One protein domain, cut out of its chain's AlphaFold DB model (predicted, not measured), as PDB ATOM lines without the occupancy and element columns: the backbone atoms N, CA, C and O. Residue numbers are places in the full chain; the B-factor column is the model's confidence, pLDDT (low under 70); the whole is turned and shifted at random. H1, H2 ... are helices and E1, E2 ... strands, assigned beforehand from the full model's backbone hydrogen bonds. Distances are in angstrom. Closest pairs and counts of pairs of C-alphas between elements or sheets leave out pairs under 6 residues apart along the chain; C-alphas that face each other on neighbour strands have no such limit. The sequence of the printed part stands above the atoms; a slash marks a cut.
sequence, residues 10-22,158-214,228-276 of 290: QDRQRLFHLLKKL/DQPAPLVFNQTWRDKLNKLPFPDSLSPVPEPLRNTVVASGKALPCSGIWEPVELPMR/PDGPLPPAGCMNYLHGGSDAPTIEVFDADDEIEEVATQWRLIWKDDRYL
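This is residues 10 to 22, 158 to 214 and 228 to 276 of the 290 residues of an uncharacterized protein of Herbaspirillum aquaticum (UniProt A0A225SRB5). A small, twisted sheet of four strands has helix H1 over one face, and beyond one end of the sheet the chain makes a two-stranded hairpin, E4 and E5. Helix H2 packs on residues 11 to 15 of H1, away from the sheet, and a long stretch without named elements leads from H2 back to the sheet. The printed part has 119 residues, with named elements in the order H1 H2 E1 E2 E3 E4 E5 E6; the sheet order is E1 - E6 - E2 - E3, all antiparallel. The class is mixed, helices and strands, with under half of the residues, 48, in named elements. The whole is compact, with a radius of gyration of the C-alphas of 14.4 A and spans of 44 by 40 by 26 A.

The larger sheet has edge strands E1, residues 193 to 195, and E3, residues 239 to 241, and inner strands E6, residues 265 to 271, and E2, residues 204 to 208. It is only just strongly twisted, its C-alphas lying up to 4.4 A off the best plane. N 194 and O 266 of E1 and E6 are 2.9 A apart, N 205 and O 270 of E2 and E6 2.8 A, and N 239 and O 206 of E3 and E2 2.8 A, within hydrogen-bond range. H1, residues 10 to 22, is on this sheet in two layers, a helix on one face, at a height over the sheet of 10.1 A. It lies over E2 and, only just, over E3, with 3 C-alphas falling on E3, and runs along the strands, at 24 degrees to E2 on the local plane. The closest C-alphas of H1 and E3 are those of Leu 19 and Tyr 240, 6.3 A apart. H2, residues 167 to 175, is not on the sheet; it touches H1, closest at the C-alphas of Arg 14 and Leu 173, 7.3 A, and is only just about perpendicular to it, at 70.2 degrees. E4, residues 250 to 253, and E5, residues 259 to 262, form an antiparallel hairpin, with N 252 and O 260 2.8 A apart. E5 runs on into E6 across a break of 2 residues, at 81 degrees. In H1 and H2 every O i to N i+4 pair is within hydrogen-bond range.

H1 begins at C-alpha 10 (46.610, -53.014, 40.437) and is 18.4 A long; H2 is 12.7 A. E2 is 13.2 A long, and E6, 16.5 A, ends at C-alpha 271 (57.526, -46.974, 23.753).

The C-alphas farthest apart, those of Asp 256 and Leu 276, are 46.1 A apart. Residues 23 to 157 are not printed, with 22.8 A between C-alphas 22 and 158; residues 215 to 227 are not printed either, with 10.4 A between C-alphas 214 and 228. The link from H2 to E1 is long, 17 residues. The mean pLDDT of the printed part is 91.0; residues 213 to 214, 254 to 255 and 257 are under 70.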
ATOM      1  N   GLN A  10      45.965 -51.705  40.353       93.56
ATOM      2  CA  GLN A  10      46.610 -53.014  40.437       93.56
ATOM      3  C   GLN A  10      46.421 -53.791  39.130       93.56
ATOM      4  O   GLN A  10      47.382 -54.371  38.617       93.56
ATOM      5  N   ASP A  11      45.217 -53.756  38.559       94.81
ATOM      6  CA  ASP A  11      44.933 -54.339  37.248       94.81
ATOM      7  C   ASP A  11      45.825 -53.719  36.165       94.81
ATOM      8  O   ASP A  11      46.455 -54.442  35.393       94.81
ATOM      9  N   ARG A  12      45.958 -52.386  36.143       96.00
ATOM     10  CA  ARG A  12      46.811 -51.669  35.180       96.00
ATOM     11  C   ARG A  12      48.276 -52.094  35.278       96.00
ATOM     12  O   ARG A  12      48.899 -52.321  34.246       96.00
ATOM     13  N   GLN A  13      48.828 -52.260  36.484       96.38
ATOM     14  CA  GLN A  13      50.202 -52.759  36.667       96.38
ATOM     15  C   GLN A  13      50.379 -54.180  36.118       96.38
ATOM     16  O   GLN A  13      51.374 -54.470  35.447       96.38
ATOM     17  N   ARG A  14      49.406 -55.061  36.369       96.44
ATOM     18  CA  ARG A  14      49.412 -56.447  35.877       96.44
ATOM     19  C   ARG A  14      49.308 -56.510  34.356       96.44
ATOM     20  O   ARG A  14      50.086 -57.221  33.730       96.44
ATOM     21  N   LEU A  15      48.398 -55.739  33.764       96.88
ATOM     22  CA  LEU A  15      48.226 -55.627  32.314       96.88
ATOM     23  C   LEU A  15      49.483 -55.075  31.640       96.88
ATOM     24  O   LEU A  15      49.964 -55.647  30.665       96.88
ATOM     25  N   PHE A  16      50.063 -54.014  32.201       97.62
ATOM     26  CA  PHE A  16      51.298 -53.423  31.698       97.62
ATOM     27  C   PHE A  16      52.450 -54.435  31.699       97.62
ATOM     28  O   PHE A  16      53.124 -54.622  30.686       97.62
ATOM     29  N   HIS A  17      52.641 -55.144  32.815       97.38
ATOM     30  CA  HIS A  17      53.636 -56.209  32.914       97.38
ATOM     31  C   HIS A  17      53.369 -57.345  31.921       97.38
ATOM     32  O   HIS A  17      54.294 -57.792  31.245       97.38
ATOM     33  N   LEU A  18      52.113 -57.781  31.790       97.38
ATOM     34  CA  LEU A  18      51.719 -58.836  30.860       97.38
ATOM     35  C   LEU A  18      52.053 -58.458  29.412       97.38
ATOM     36  O   LEU A  18      52.698 -59.236  28.718       97.38
ATOM     37  N   LEU A  19      51.685 -57.256  28.964       98.19
ATOM     38  CA  LEU A  19      51.976 -56.803  27.602       98.19
ATOM     39  C   LEU A  19      53.484 -56.704  27.341       98.19
ATOM     40  O   LEU A  19      53.946 -57.125  26.280       98.19
ATOM     41  N   LYS A  20      54.278 -56.229  28.312       98.00
ATOM     42  CA  LYS A  20      55.749 -56.232  28.207       98.00
ATOM     43  C   LYS A  20      56.321 -57.647  28.108       98.00
ATOM     44  O   LYS A  20      57.186 -57.894  27.265       98.00
ATOM     45  N   LYS A  21      55.817 -58.567  28.933       97.81
ATOM     46  CA  LYS A  21      56.205 -59.980  28.949       97.81
ATOM     47  C   LYS A  21      55.892 -60.660  27.618       97.81
ATOM     48  O   LYS A  21      56.774 -61.291  27.046       97.81
ATOM     49  N   LEU A  22      54.678 -60.523  27.094       98.12
ATOM     50  CA  LEU A  22      54.256 -61.218  25.870       98.12
ATOM     51  C   LEU A  22      54.905 -60.647  24.598       98.12
ATOM     52  O   LEU A  22      55.114 -61.376  23.631       98.12
ATOM     53  N   ASP A 158      40.289 -53.564  10.329       79.12
ATOM     54  CA  ASP A 158      39.150 -52.950  10.999       79.12
ATOM     55  C   ASP A 158      38.860 -53.561  12.372       79.12
ATOM     56  O   ASP A 158      37.930 -53.117  13.035       79.12
ATOM     57  N   GLN A 159      39.649 -54.542  12.828       87.50
ATOM     58  CA  GLN A 159      39.391 -55.140  14.129       87.50
ATOM     59  C   GLN A 159      39.701 -54.190  15.293       87.50
ATOM     60  O   GLN A 159      40.727 -53.494  15.284       87.50
ATOM     61  N   PRO A 160      38.850 -54.203  16.332       91.81
ATOM     62  CA  PRO A 160      39.114 -53.476  17.557       91.81
ATOM     63  C   PRO A 160      40.353 -54.026  18.268       91.81
ATOM     64  O   PRO A 160      40.824 -55.141  18.019       91.81
ATOM     65  N   ALA A 161      40.901 -53.223  19.178       93.06
ATOM     66  CA  ALA A 161      42.044 -53.625  19.978       93.06
ATOM     67  C   ALA A 161      41.727 -54.910  20.774       93.06
ATOM     68  O   ALA A 161      40.683 -54.974  21.425       93.06
ATOM     69  N   PRO A 162      42.623 -55.913  20.774       91.25
ATOM     70  CA  PRO A 162      42.295 -57.260  21.245       91.25
ATOM     71  C   PRO A 162      42.085 -57.354  22.759       91.25
ATOM     72  O   PRO A 162      41.391 -58.250  23.245       91.25
ATOM     73  N   LEU A 163      42.716 -56.471  23.536       91.06
ATOM     74  CA  LEU A 163      42.580 -56.465  24.984       91.06
ATOM     75  C   LEU A 163      41.450 -55.527  25.400       91.06
ATOM     76  O   LEU A 163      41.600 -54.304  25.394       91.06
ATOM     77  N   VAL A 164      40.352 -56.134  25.839       88.75
ATOM     78  CA  VAL A 164      39.216 -55.467  26.483       88.75
ATOM     79  C   VAL A 164      39.248 -55.785  27.974       88.75
ATOM     80  O   VAL A 164      39.657 -56.877  28.364       88.75
ATOM     81  N   PHE A 165      38.847 -54.852  28.836       87.94
ATOM     82  CA  PHE A 165      38.782 -55.122  30.272       87.94
ATOM     83  C   PHE A 165      37.349 -55.443  30.699       87.94
ATOM     84  O   PHE A 165      36.456 -54.609  30.594       87.94
ATOM     85  N   ASN A 166      37.145 -56.668  31.176       87.19
ATOM     86  CA  ASN A 166      35.887 -57.166  31.725       87.19
ATOM     87  C   ASN A 166      36.166 -58.166  32.862       87.19
ATOM     88  O   ASN A 166      37.326 -58.482  33.166       87.19
ATOM     89  N   GLN A 167      35.114 -58.702  33.486       86.62
ATOM     90  CA  GLN A 167      35.260 -59.652  34.592       86.62
ATOM     91  C   GLN A 167      36.027 -60.923  34.188       86.62
ATOM     92  O   GLN A 167      36.864 -61.398  34.954       86.62
ATOM     93  N   THR A 168      35.825 -61.436  32.972       87.94
ATOM     94  CA  THR A 168      36.559 -62.604  32.460       87.94
ATOM     95  C   THR A 168      38.064 -62.345  32.401       87.94
ATOM     96  O   THR A 168      38.859 -63.191  32.821       87.94
ATOM     97  N   TRP A 169      38.479 -61.165  31.935       88.31
ATOM     98  CA  TRP A 169      39.886 -60.770  31.938       88.31
ATOM     99  C   TRP A 169      40.434 -60.566  33.346       88.31
ATOM    100  O   TRP A 169      41.549 -61.010  33.619       88.31
ATOM    101  N   ARG A 170      39.657 -59.978  34.262       90.19
ATOM    102  CA  ARG A 170      40.039 -59.863  35.679       90.19
ATOM    103  C   ARG A 170      40.283 -61.241  36.306       90.19
ATOM    104  O   ARG A 170      41.308 -61.452  36.953       90.19
ATOM    105  N   ASP A 171      39.404 -62.207  36.054       91.62
ATOM    106  CA  ASP A 171      39.545 -63.582  36.547       91.62
ATOM    107  C   ASP A 171      40.752 -64.299  35.935       91.62
ATOM    108  O   ASP A 171      41.451 -65.046  36.626       91.62
ATOM    109  N   LYS A 172      41.026 -64.060  34.646       90.94
ATOM    110  CA  LYS A 172      42.222 -64.575  33.967       90.94
ATOM    111  C   LYS A 172      43.492 -63.982  34.571       90.94
ATOM    112  O   LYS A 172      44.397 -64.740  34.908       90.94
ATOM    113  N   LEU A 173      43.547 -62.664  34.769       91.94
ATOM    114  CA  LEU A 173      44.678 -61.992  35.413       91.94
ATOM    115  C   LEU A 173      44.930 -62.548  36.817       91.94
ATOM    116  O   LEU A 173      46.069 -62.838  37.153       91.94
ATOM    117  N   ASN A 174      43.890 -62.792  37.615       91.75
ATOM    118  CA  ASN A 174      44.049 -63.339  38.969       91.75
ATOM    119  C   ASN A 174      44.655 -64.753  39.022       91.75
ATOM    120  O   ASN A 174      45.121 -65.168  40.082       91.75
ATOM    121  N   LYS A 175      44.649 -65.491  37.908       92.00
ATOM    122  CA  LYS A 175      45.240 -66.835  37.797       92.00
ATOM    123  C   LYS A 175      46.655 -66.826  37.224       92.00
ATOM    124  O   LYS A 175      47.329 -67.851  37.285       92.00
ATOM    125  N   LEU A 176      47.096 -65.711  36.637       91.69
ATOM    126  CA  LEU A 176      48.428 -65.610  36.051       91.69
ATOM    127  C   LEU A 176      49.487 -65.381  37.137       91.69
ATOM    128  O   LEU A 176      49.237 -64.652  38.100       91.69
ATOM    129  N   PRO A 177      50.687 -65.965  36.978       90.75
ATOM    130  CA  PRO A 177      51.791 -65.685  37.879       90.75
ATOM    131  C   PRO A 177      52.288 -64.252  37.655       90.75
ATOM    132  O   PRO A 177      52.558 -63.842  36.525       90.75
ATOM    133  N   PHE A 178      52.439 -63.507  38.747       91.62
ATOM    134  CA  PHE A 178      53.079 -62.195  38.771       91.62
ATOM    135  C   PHE A 178      54.159 -62.179  39.854       91.62
ATOM    136  O   PHE A 178      54.005 -62.870  40.863       91.62
ATOM    137  N   PRO A 179      55.236 -61.397  39.677       90.25
ATOM    138  CA  PRO A 179      56.180 -61.149  40.758       90.25
ATOM    139  C   PRO A 179      55.493 -60.420  41.923       90.25
ATOM    140  O   PRO A 179      54.542 -59.662  41.718       90.25
ATOM    141  N   ASP A 180      56.026 -60.597  43.135       86.81
ATOM    142  CA  ASP A 180      55.493 -59.981  44.363       86.81
ATOM    143  C   ASP A 180      55.428 -58.448  44.287       86.81
ATOM    144  O   ASP A 180      54.585 -57.813  44.920       86.81
ATOM    145  N   SER A 181      56.323 -57.844  43.501       89.06
ATOM    146  CA  SER A 181      56.363 -56.409  43.252       89.06
ATOM    147  C   SER A 181      56.346 -56.129  41.754       89.06
ATOM    148  O   SER A 181      57.220 -56.578  41.010       89.06
ATOM    149  N   LEU A 182      55.344 -55.366  41.319       93.25
ATOM    150  CA  LEU A 182      55.221 -54.868  39.955       93.25
ATOM    151  C   LEU A 182      55.673 -53.413  39.886       93.25
ATOM    152  O   LEU A 182      55.380 -52.607  40.771       93.25
ATOM    153  N   SER A 183      56.363 -53.069  38.798       91.06
ATOM    154  CA  SER A 183      56.691 -51.673  38.515       91.06
ATOM    155  C   SER A 183      55.411 -50.855  38.311       91.06
ATOM    156  O   SER A 183      54.449 -51.362  37.724       91.06
ATOM    157  N   PRO A 184      55.381 -49.587  38.755       94.00
ATOM    158  CA  PRO A 184      54.260 -48.710  38.468       94.00
ATOM    159  C   PRO A 184      54.125 -48.492  36.957       94.00
ATOM    160  O   PRO A 184      55.120 -48.450  36.230       94.00
ATOM    161  N   VAL A 185      52.886 -48.321  36.495       96.19
ATOM    162  CA  VAL A 185      52.624 -47.907  35.113       96.19
ATOM    163  C   VAL A 185      53.200 -46.500  34.918       96.19
ATOM    164  O   VAL A 185      52.924 -45.631  35.751       96.19
ATOM    165  N   PRO A 186      54.008 -46.255  33.870       94.56
ATOM    166  CA  PRO A 186      54.537 -44.926  33.593       94.56
ATOM    167  C   PRO A 186      53.420 -43.892  33.429       94.56
ATOM    168  O   PRO A 186      52.393 -44.172  32.817       94.56
ATOM    169  N   GLU A 187      53.657 -42.676  33.918       92.31
ATOM    170  CA  GLU A 187      52.760 -41.533  33.736       92.31
ATOM    171  C   GLU A 187      53.482 -40.464  32.891       92.31
ATOM    172  O   GLU A 187      54.303 -39.707  33.422       92.31
ATOM    173  N   PRO A 188      53.257 -40.425  31.562       88.88
ATOM    174  CA  PRO A 188      53.930 -39.480  30.675       88.88
ATOM    175  C   PRO A 188      53.617 -38.018  31.021       88.88
ATOM    176  O   PRO A 188      52.461 -37.605  31.039       88.88
ATOM    177  N   LEU A 189      54.652 -37.195  31.222       83.12
ATOM    178  CA  LEU A 189      54.467 -35.750  31.427       83.12
ATOM    179  C   LEU A 189      54.004 -35.038  30.147       83.12
ATOM    180  O   LEU A 189      53.211 -34.102  30.221       83.12
ATOM    181  N   ARG A 190      54.503 -35.493  28.991       88.75
ATOM    182  CA  ARG A 190      54.117 -35.015  27.659       88.75
ATOM    183  C   ARG A 190      53.339 -36.096  26.937       88.75
ATOM    184  O   ARG A 190      53.811 -37.229  26.824       88.75
ATOM    185  N   ASN A 191      52.180 -35.726  26.418       91.50
ATOM    186  CA  ASN A 191      51.256 -36.684  25.838       91.50
ATOM    187  C   ASN A 191      51.449 -36.813  24.328       91.50
ATOM    188  O   ASN A 191      51.330 -35.845  23.583       91.50
ATOM    189  N   THR A 192      51.698 -38.044  23.878       94.94
ATOM    190  CA  THR A 192      51.519 -38.434  22.475       94.94
ATOM    191  C   THR A 192      50.169 -39.120  22.372       94.94
ATOM    192  O   THR A 192      49.994 -40.189  22.957       94.94
ATOM    193  N   VAL A 193      49.219 -38.489  21.680       95.38
ATOM    194  CA  VAL A 193      47.850 -38.995  21.526       95.38
ATOM    195  C   VAL A 193      47.513 -39.160  20.051       95.38
ATOM    196  O   VAL A 193      47.776 -38.263  19.250       95.38
ATOM    197  N   VAL A 194      46.939 -40.309  19.703       95.31
ATOM    198  CA  VAL A 194      46.568 -40.688  18.339       95.31
ATOM    199  C   VAL A 194      45.113 -41.152  18.334       95.31
ATOM    200  O   VAL A 194      44.727 -42.012  19.118       95.31
ATOM    201  N   ALA A 195      44.290 -40.575  17.463       95.00
ATOM    202  CA  ALA A 195      42.905 -41.008  17.287       95.00
ATOM    203  C   ALA A 195      42.836 -42.338  16.519       95.00
ATOM    204  O   ALA A 195      43.681 -42.577  15.655       95.00
ATOM    205  N   SER A 196      41.805 -43.154  16.760       94.69
ATOM    206  CA  SER A 196      41.519 -44.332  15.927       94.69
ATOM    207  C   SER A 196      41.502 -43.985  14.425       94.69
ATOM    208  O   SER A 196      41.067 -42.898  14.029       94.69
ATOM    209  N   GLY A 197      42.000 -44.893  13.583       93.88
ATOM    210  CA  GLY A 197      42.149 -44.702  12.136       93.88
ATOM    211  C   GLY A 197      43.303 -43.776  11.729       93.88
ATOM    212  O   GLY A 197      43.333 -43.286  10.599       93.88
ATOM    213  N   LYS A 198      44.221 -43.452  12.648       95.31
ATOM    214  CA  LYS A 198      45.457 -42.714  12.352       95.31
ATOM    215  C   LYS A 198      46.675 -43.574  12.643       95.31
ATOM    216  O   LYS A 198      46.726 -44.235  13.677       95.31
ATOM    217  N   ALA A 199      47.674 -43.481  11.769       95.56
ATOM    218  CA  ALA A 199      48.927 -44.205  11.911       95.56
ATOM    219  C   ALA A 199      49.635 -43.886  13.238       95.56
ATOM    220  O   ALA A 199      49.880 -42.723  13.580       95.56
ATOM    221  N   LEU A 200      50.007 -44.935  13.963       96.50
ATOM    222  CA  LEU A 200      50.767 -44.849  15.201       96.50
ATOM    223  C   LEU A 200      52.239 -44.526  14.901       96.50
ATOM    224  O   LEU A 200      52.846 -45.157  14.033       96.50
ATOM    225  N   PRO A 201      52.873 -43.595  15.633       97.25
ATOM    226  CA  PRO A 201      54.258 -43.205  15.380       97.25
ATOM    227  C   PRO A 201      55.285 -44.258  15.822       97.25
ATOM    228  O   PRO A 201      56.430 -44.223  15.373       97.25
ATOM    229  N   CYS A 202      54.919 -45.170  16.726       97.62
ATOM    230  CA  CYS A 202      55.822 -46.188  17.255       97.62
ATOM    231  C   CYS A 202      55.068 -47.383  17.841       97.62
ATOM    232  O   CYS A 202      53.929 -47.248  18.295       97.62
ATOM    233  N   SER A 203      55.745 -48.532  17.892       98.38
ATOM    234  CA  SER A 203      55.248 -49.699  18.618       98.38
ATOM    235  C   SER A 203      55.421 -49.521  20.124       98.38
ATOM    236  O   SER A 203      56.397 -48.919  20.583       98.38
ATOM    237  N   GLY A 204      54.484 -50.049  20.900       98.38
ATOM    238  CA  GLY A 204      54.527 -49.940  22.350       98.38
ATOM    239  C   GLY A 204      53.178 -50.184  22.996       98.38
ATOM    240  O   GLY A 204      52.248 -50.656  22.350       98.38
ATOM    241  N   ILE A 205      53.074 -49.840  24.275       98.69
ATOM    242  CA  ILE A 205      51.830 -49.928  25.032       98.69
ATOM    243  C   ILE A 205      51.125 -48.577  24.973       98.69
ATOM    244  O   ILE A 205      51.680 -47.547  25.376       98.69
ATOM    245  N   TRP A 206      49.894 -48.607  24.486       98.31
ATOM    246  CA  TRP A 206      49.009 -47.463  24.336       98.31
ATOM    247  C   TRP A 206      47.749 -47.681  25.168       98.31
ATOM    248  O   TRP A 206      47.256 -48.801  25.259       98.31
ATOM    249  N   GLU A 207      47.214 -46.623  25.769       97.06
ATOM    250  CA  GLU A 207      46.015 -46.676  26.608       97.06
ATOM    251  C   GLU A 207      44.947 -45.714  26.071       97.06
ATOM    252  O   GLU A 207      45.275 -44.558  25.779       97.06
ATOM    253  N   PRO A 208      43.685 -46.153  25.922       95.69
ATOM    254  CA  PRO A 208      42.580 -45.260  25.602       95.69
ATOM    255  C   PRO A 208      42.397 -44.223  26.712       95.69
ATOM    256  O   PRO A 208      42.402 -44.577  27.892       95.69
ATOM    257  N   VAL A 209      42.206 -42.956  26.353       93.62
ATOM    258  CA  VAL A 209      42.051 -41.856  27.315       93.62
ATOM    259  C   VAL A 209      40.914 -40.912  26.958       93.62
ATOM    260  O   VAL A 209      40.598 -40.689  25.789       93.62
ATOM    261  N   GLU A 210      40.342 -40.284  27.982       88.50
ATOM    262  CA  GLU A 210      39.426 -39.167  27.802       88.50
ATOM    263  C   GLU A 210      40.217 -37.874  27.577       88.50
ATOM    264  O   GLU A 210      41.016 -37.447  28.415       88.50
ATOM    265  N   LEU A 211      39.976 -37.209  26.444       84.56
ATOM    266  CA  LEU A 211      40.465 -35.850  26.235       84.56
ATOM    267  C   LEU A 211      39.445 -34.844  26.776       84.56
ATOM    268  O   LEU A 211      38.253 -34.962  26.474       84.56
ATOM    269  N   PRO A 212      39.875 -33.805  27.515       70.00
ATOM    270  CA  PRO A 212      38.957 -32.768  27.956       70.00
ATOM    271  C   PRO A 212      38.325 -32.094  26.736       70.00
ATOM    272  O   PRO A 212      39.030 -31.589  25.856       70.00
ATOM    273  N   MET A 213      36.988 -32.069  26.690       57.03
ATOM    274  CA  MET A 213      36.245 -31.382  25.636       57.03
ATOM    275  C   MET A 213      36.706 -29.925  25.551       57.03
ATOM    276  O   MET A 213      36.437 -29.107  26.435       57.03
ATOM    277  N   ARG A 214      37.389 -29.569  24.459       54.28
ATOM    278  CA  ARG A 214      37.675 -28.166  24.174       54.28
ATOM    279  C   ARG A 214      36.373 -27.509  23.727       54.28
ATOM    280  O   ARG A 214      35.832 -27.844  22.678       54.28
ATOM    281  N   PRO A 228      46.530 -31.927  26.038       83.06
ATOM    282  CA  PRO A 228      47.099 -31.221  27.179       83.06
ATOM    283  C   PRO A 228      48.210 -32.065  27.811       83.06
ATOM    284  O   PRO A 228      48.123 -33.292  27.801       83.06
ATOM    285  N   ASP A 229      49.227 -31.414  28.368       84.19
ATOM    286  CA  ASP A 229      50.241 -32.081  29.187       84.19
ATOM    287  C   ASP A 229      49.644 -32.553  30.523       84.19
ATOM    288  O   ASP A 229      48.660 -31.996  31.020       84.19
ATOM    289  N   GLY A 230      50.278 -33.557  31.132       80.56
ATOM    290  CA  GLY A 230      49.857 -34.122  32.414       80.56
ATOM    291  C   GLY A 230      48.907 -35.323  32.300       80.56
ATOM    292  O   GLY A 230      48.717 -35.875  31.215       80.56
ATOM    293  N   PRO A 231      48.348 -35.784  33.432       86.25
ATOM    294  CA  PRO A 231      47.583 -37.022  33.477       86.25
ATOM    295  C   PRO A 231      46.266 -36.904  32.710       86.25
ATOM    296  O   PRO A 231      45.559 -35.900  32.808       86.25
ATOM    297  N   LEU A 232      45.927 -37.965  31.982       89.94
ATOM    298  CA  LEU A 232      44.652 -38.114  31.286       89.94
ATOM    299  C   LEU A 232      43.882 -39.299  31.887       89.94
ATOM    300  O   LEU A 232      44.501 -40.343  32.116       89.94
ATOM    301  N   PRO A 233      42.566 -39.171  32.154       89.50
ATOM    302  CA  PRO A 233      41.762 -40.282  32.654       89.50
ATOM    303  C   PRO A 233      41.748 -41.449  31.654       89.50
ATOM    304  O   PRO A 233      41.502 -41.206  30.469       89.50
ATOM    305  N   PRO A 234      41.984 -42.701  32.092       91.50
ATOM    306  CA  PRO A 234      41.787 -43.871  31.245       91.50
ATOM    307  C   PRO A 234      40.326 -43.987  30.796       91.50
ATOM    308  O   PRO A 234      39.414 -43.808  31.597       91.50
ATOM    309  N   ALA A 235      40.123 -44.324  29.525       90.88
ATOM    310  CA  ALA A 235      38.815 -44.551  28.904       90.88
ATOM    311  C   ALA A 235      38.621 -46.008  28.451       90.88
ATOM    312  O   ALA A 235      37.630 -46.337  27.806       90.88
ATOM    313  N   GLY A 236      39.585 -46.884  28.738       91.12
ATOM    314  CA  GLY A 236      39.560 -48.276  28.315       91.12
ATOM    315  C   GLY A 236      40.817 -49.024  28.738       91.12
ATOM    316  O   GLY A 236      41.577 -48.566  29.593       91.12
ATOM    317  N   CYS A 237      41.030 -50.191  28.134       93.25
ATOM    318  CA  CYS A 237      42.149 -51.066  28.457       93.25
ATOM    319  C   CYS A 237      43.373 -50.786  27.573       93.25
ATOM    320  O   CYS A 237      43.253 -50.590  26.361       93.25
ATOM    321  N   MET A 238      44.565 -50.795  28.172       96.75
ATOM    322  CA  MET A 238      45.814 -50.643  27.427       96.75
ATOM    323  C   MET A 238      46.086 -51.834  26.503       96.75
ATOM    324  O   MET A 238      45.762 -52.969  26.833       96.75
ATOM    325  N   ASN A 239      46.723 -51.579  25.364       98.00
ATOM    326  CA  ASN A 239      47.055 -52.576  24.351       98.00
ATOM    327  C   ASN A 239      48.485 -52.378  23.842       98.00
ATOM    328  O   ASN A 239      48.998 -51.256  23.839       98.00
ATOM    329  N   TYR A 240      49.125 -53.458  23.391       98.44
ATOM    330  CA  TYR A 240      50.353 -53.344  22.609       98.44
ATOM    331  C   TYR A 240      49.969 -53.065  21.155       98.44
ATOM    332  O   TYR A 240      49.314 -53.889  20.531       98.44
ATOM    333  N   LEU A 241      50.351 -51.905  20.628       97.94
ATOM    334  CA  LEU A 241      50.029 -51.491  19.261       97.94
ATOM    335  C   LEU A 241      51.303 -51.270  18.441       97.94
ATOM    336  O   LEU A 241      52.388 -51.067  18.996       97.94
ATOM    337  N   HIS A 242      51.171 -51.289  17.114       96.81
ATOM    338  CA  HIS A 242      52.298 -51.324  16.181       96.81
ATOM    339  C   HIS A 242      52.509 -49.993  15.463       96.81
ATOM    340  O   HIS A 242      51.593 -49.438  14.863       96.81
ATOM    341  N   GLY A 243      53.745 -49.492  15.474       95.94
ATOM    342  CA  GLY A 243      54.111 -48.302  14.711       95.94
ATOM    343  C   GLY A 243      53.918 -48.516  13.207       95.94
ATOM    344  O   GLY A 243      54.291 -49.560  12.670       95.94
ATOM    345  N   GLY A 244      53.358 -47.514  12.535       93.31
ATOM    346  CA  GLY A 244      53.006 -47.556  11.116       93.31
ATOM    347  C   GLY A 244      51.629 -48.153  10.820       93.31
ATOM    348  O   GLY A 244      51.123 -47.934   9.723       93.31
ATOM    349  N   SER A 245      51.016 -48.854  11.774       93.75
ATOM    350  CA  SER A 245      49.635 -49.329  11.670       93.75
ATOM    351  C   SER A 245      48.656 -48.266  12.157       93.75
ATOM    352  O   SER A 245      49.008 -47.418  12.984       93.75
ATOM    353  N   ASP A 246      47.429 -48.299  11.643       95.38
ATOM    354  CA  ASP A 246      46.374 -47.410  12.117       95.38
ATOM    355  C   ASP A 246      45.937 -47.810  13.529       95.38
ATOM    356  O   ASP A 246      45.804 -48.987  13.856       95.38
ATOM    357  N   ALA A 247      45.731 -46.816  14.393       96.06
ATOM    358  CA  ALA A 247      45.235 -47.050  15.739       96.06
ATOM    359  C   ALA A 247      43.814 -47.656  15.677       96.06
ATOM    360  O   ALA A 247      42.951 -47.077  15.009       96.06
ATOM    361  N   PRO A 248      43.535 -48.774  16.365       95.88
ATOM    362  CA  PRO A 248      42.253 -49.467  16.252       95.88
ATOM    363  C   PRO A 248      41.127 -48.750  17.017       95.88
ATOM    364  O   PRO A 248      41.356 -47.801  17.779       95.88
ATOM    365  N   THR A 249      39.889 -49.196  16.815       95.00
ATOM    366  CA  THR A 249      38.759 -48.950  17.731       95.00
ATOM    367  C   THR A 249      38.926 -49.783  19.012       95.00
ATOM    368  O   THR A 249      39.884 -50.548  19.152       95.00
ATOM    369  N   ILE A 250      38.030 -49.613  19.985       93.06
ATOM    370  CA  ILE A 250      37.910 -50.507  21.146       93.06
ATOM    371  C   ILE A 250      36.504 -51.086  21.213       93.06
ATOM    372  O   ILE A 250      35.554 -50.417  20.816       93.06
ATOM    373  N   GLU A 251      36.370 -52.285  21.765       90.19
ATOM    374  CA  GLU A 251      35.068 -52.817  22.166       90.19
ATOM    375  C   GLU A 251      34.699 -52.310  23.562       90.19
ATOM    376  O   GLU A 251      35.520 -52.306  24.487       90.19
ATOM    377  N   VAL A 252      33.445 -51.896  23.713       82.62
ATOM    378  CA  VAL A 252      32.825 -51.543  24.986       82.62
ATOM    379  C   VAL A 252      31.595 -52.423  25.168       82.62
ATOM    380  O   VAL A 252      30.796 -52.570  24.249       82.62
ATOM    381  N   PHE A 253      31.456 -53.004  26.358       74.69
ATOM    382  CA  PHE A 253      30.271 -53.767  26.739       74.69
ATOM    383  C   PHE A 253      29.222 -52.827  27.306       74.69
ATOM    384  O   PHE A 253      29.541 -52.007  28.181       74.69
ATOM    385  N   ASP A 254      27.990 -52.954  26.825       68.69
ATOM    386  CA  ASP A 254      26.875 -52.208  27.367       68.69
ATOM    387  C   ASP A 254      26.179 -52.871  28.562       68.69
ATOM    388  O   ASP A 254      26.641 -53.877  29.095       68.69
ATOM    389  N   ALA A 255      25.120 -52.236  29.077       65.94
ATOM    390  CA  ALA A 255      24.410 -52.742  30.253       65.94
ATOM    391  C   ALA A 255      23.674 -54.070  29.991       65.94
ATOM    392  O   ALA A 255      23.326 -54.755  30.953       65.94
ATOM    393  N   ASP A 256      23.456 -54.408  28.719       72.00
ATOM    394  CA  ASP A 256      22.816 -55.629  28.241       72.00
ATOM    395  C   ASP A 256      23.855 -56.629  27.673       72.00
ATOM    396  O   ASP A 256      23.482 -57.611  27.032       72.00
ATOM    397  N   ASP A 257      25.153 -56.403  27.939       67.56
ATOM    398  CA  ASP A 257      26.302 -57.136  27.382       67.56
ATOM    399  C   ASP A 257      26.397 -57.076  25.837       67.56
ATOM    400  O   ASP A 257      27.100 -57.887  25.224       67.56
ATOM    401  N   GLU A 258      25.744 -56.106  25.181       74.62
ATOM    402  CA  GLU A 258      25.966 -55.854  23.755       74.62
ATOM    403  C   GLU A 258      27.346 -55.217  23.537       74.62
ATOM    404  O   GLU A 258      27.817 -54.387  24.322       74.62
ATOM    405  N   ILE A 259      28.021 -55.635  22.463       80.81
ATOM    406  CA  ILE A 259      29.356 -55.153  22.099       80.81
ATOM    407  C   ILE A 259      29.205 -53.971  21.141       80.81
ATOM    408  O   ILE A 259      28.678 -54.124  20.037       80.81
ATOM    409  N   GLU A 260      29.715 -52.808  21.543       85.00
ATOM    410  CA  GLU A 260      29.830 -51.626  20.690       85.00
ATOM    411  C   GLU A 260      31.301 -51.340  20.366       85.00
ATOM    412  O   GLU A 260      32.148 -51.254  21.259       85.00
ATOM    413  N   GLU A 261      31.612 -51.144  19.083       89.25
ATOM    414  CA  GLU A 261      32.920 -50.654  18.654       89.25
ATOM    415  C   GLU A 261      32.969 -49.126  18.685       89.25
ATOM    416  O   GLU A 261      32.233 -48.433  17.977       89.25
ATOM    417  N   VAL A 262      33.890 -48.584  19.477       89.50
ATOM    418  CA  VAL A 262      33.995 -47.148  19.732       89.50
ATOM    419  C   VAL A 262      35.354 -46.626  19.273       89.50
ATOM    420  O   VAL A 262      36.415 -47.129  19.649       89.50
ATOM    421  N   ALA A 263      35.336 -45.566  18.462       91.56
ATOM    422  CA  ALA A 263      36.541 -44.816  18.126       91.56
ATOM    423  C   ALA A 263      37.052 -44.048  19.354       91.56
ATOM    424  O   ALA A 263      36.285 -43.376  20.042       91.56
ATOM    425  N   THR A 264      38.360 -44.102  19.607       92.06
ATOM    426  CA  THR A 264      38.957 -43.561  20.833       92.06
ATOM    427  C   THR A 264      40.208 -42.722  20.564       92.06
ATOM    428  O   THR A 264      40.608 -42.481  19.420       92.06
ATOM    429  N   GLN A 265      40.796 -42.210  21.641       94.81
ATOM    430  CA  GLN A 265      42.068 -41.502  21.657       94.81
ATOM    431  C   GLN A 265      43.083 -42.357  22.409       94.81
ATOM    432  O   GLN A 265      42.938 -42.598  23.603       94.81
ATOM    433  N   TRP A 266      44.121 -42.806  21.715       96.44
ATOM    434  CA  TRP A 266      45.181 -43.641  22.263       96.44
ATOM    435  C   TRP A 266      46.341 -42.785  22.740       96.44
ATOM    436  O   TRP A 266      46.967 -42.087  21.943       96.44
ATOM    437  N   ARG A 267      46.671 -42.863  24.025       96.88
ATOM    438  CA  ARG A 267      47.853 -42.231  24.615       96.88
ATOM    439  C   ARG A 267      48.995 -43.234  24.704       96.88
ATOM    440  O   ARG A 267      48.816 -44.325  25.236       96.88
ATOM    441  N   LEU A 268      50.183 -42.854  24.244       97.88
ATOM    442  CA  LEU A 268      51.385 -43.669  24.425       97.88
ATOM    443  C   LEU A 268      51.769 -43.702  25.907       97.88
ATOM    444  O   LEU A 268      52.103 -42.662  26.471       97.88
ATOM    445  N   ILE A 269      51.765 -44.887  26.512       97.81
ATOM    446  CA  ILE A 269      52.201 -45.103  27.901       97.81
ATOM    447  C   ILE A 269      53.664 -45.525  27.940       97.81
ATOM    448  O   ILE A 269      54.436 -45.063  28.779       97.81
ATOM    449  N   TRP A 270      54.065 -46.392  27.013       97.94
ATOM    450  CA  TRP A 270      55.425 -46.902  26.951       97.94
ATOM    451  C   TRP A 270      55.818 -47.235  25.517       97.94
ATOM    452  O   TRP A 270      55.130 -47.996  24.842       97.94
ATOM    453  N   LYS A 271      56.937 -46.674  25.060       98.00
ATOM    454  CA  LYS A 271      57.526 -46.974  23.753       98.00
ATOM    455  C   LYS A 271      58.422 -48.203  23.859       98.00
ATOM    456  O   LYS A 271      59.287 -48.251  24.733       98.00
ATOM    457  N   ASP A 272      58.243 -49.171  22.963       98.25
ATOM    458  CA  ASP A 272      59.054 -50.389  22.966       98.25
ATOM    459  C   ASP A 272      60.376 -50.196  22.215       98.25
ATOM    460  O   ASP A 272      60.550 -50.636  21.077       98.25
ATOM    461  N   ASP A 273      61.316 -49.535  22.885       97.38
ATOM    462  CA  ASP A 273      62.682 -49.304  22.399       97.38
ATOM    463  C   ASP A 273      63.665 -50.413  22.821       97.38
ATOM    464  O   ASP A 273      64.878 -50.280  22.636       97.38
ATOM    465  N   ARG A 274      63.168 -51.528  23.381       98.25
ATOM    466  CA  ARG A 274      64.030 -52.640  23.809       98.25
ATOM    467  C   ARG A 274      64.862 -53.175  22.646       98.25
ATOM    468  O   ARG A 274      64.382 -53.246  21.507       98.25
ATOM    469  N   TYR A 275      66.070 -53.619  22.983       98.31
ATOM    470  CA  TYR A 275      67.053 -54.268  22.111       98.31
ATOM    471  C   TYR A 275      67.684 -53.378  21.028       98.31
ATOM    472  O   TYR A 275      68.555 -53.847  20.301       98.31
ATOM    473  N   LEU A 276      67.315 -52.093  20.933       97.06
ATOM    474  CA  LEU A 276      67.975 -51.149  20.018       97.06
ATOM    475  C   LEU A 276      69.454 -50.923  20.370       97.06
ATOM    476  O   LEU A 276      70.258 -50.637  19.487       97.06
TER     477      LEU A 276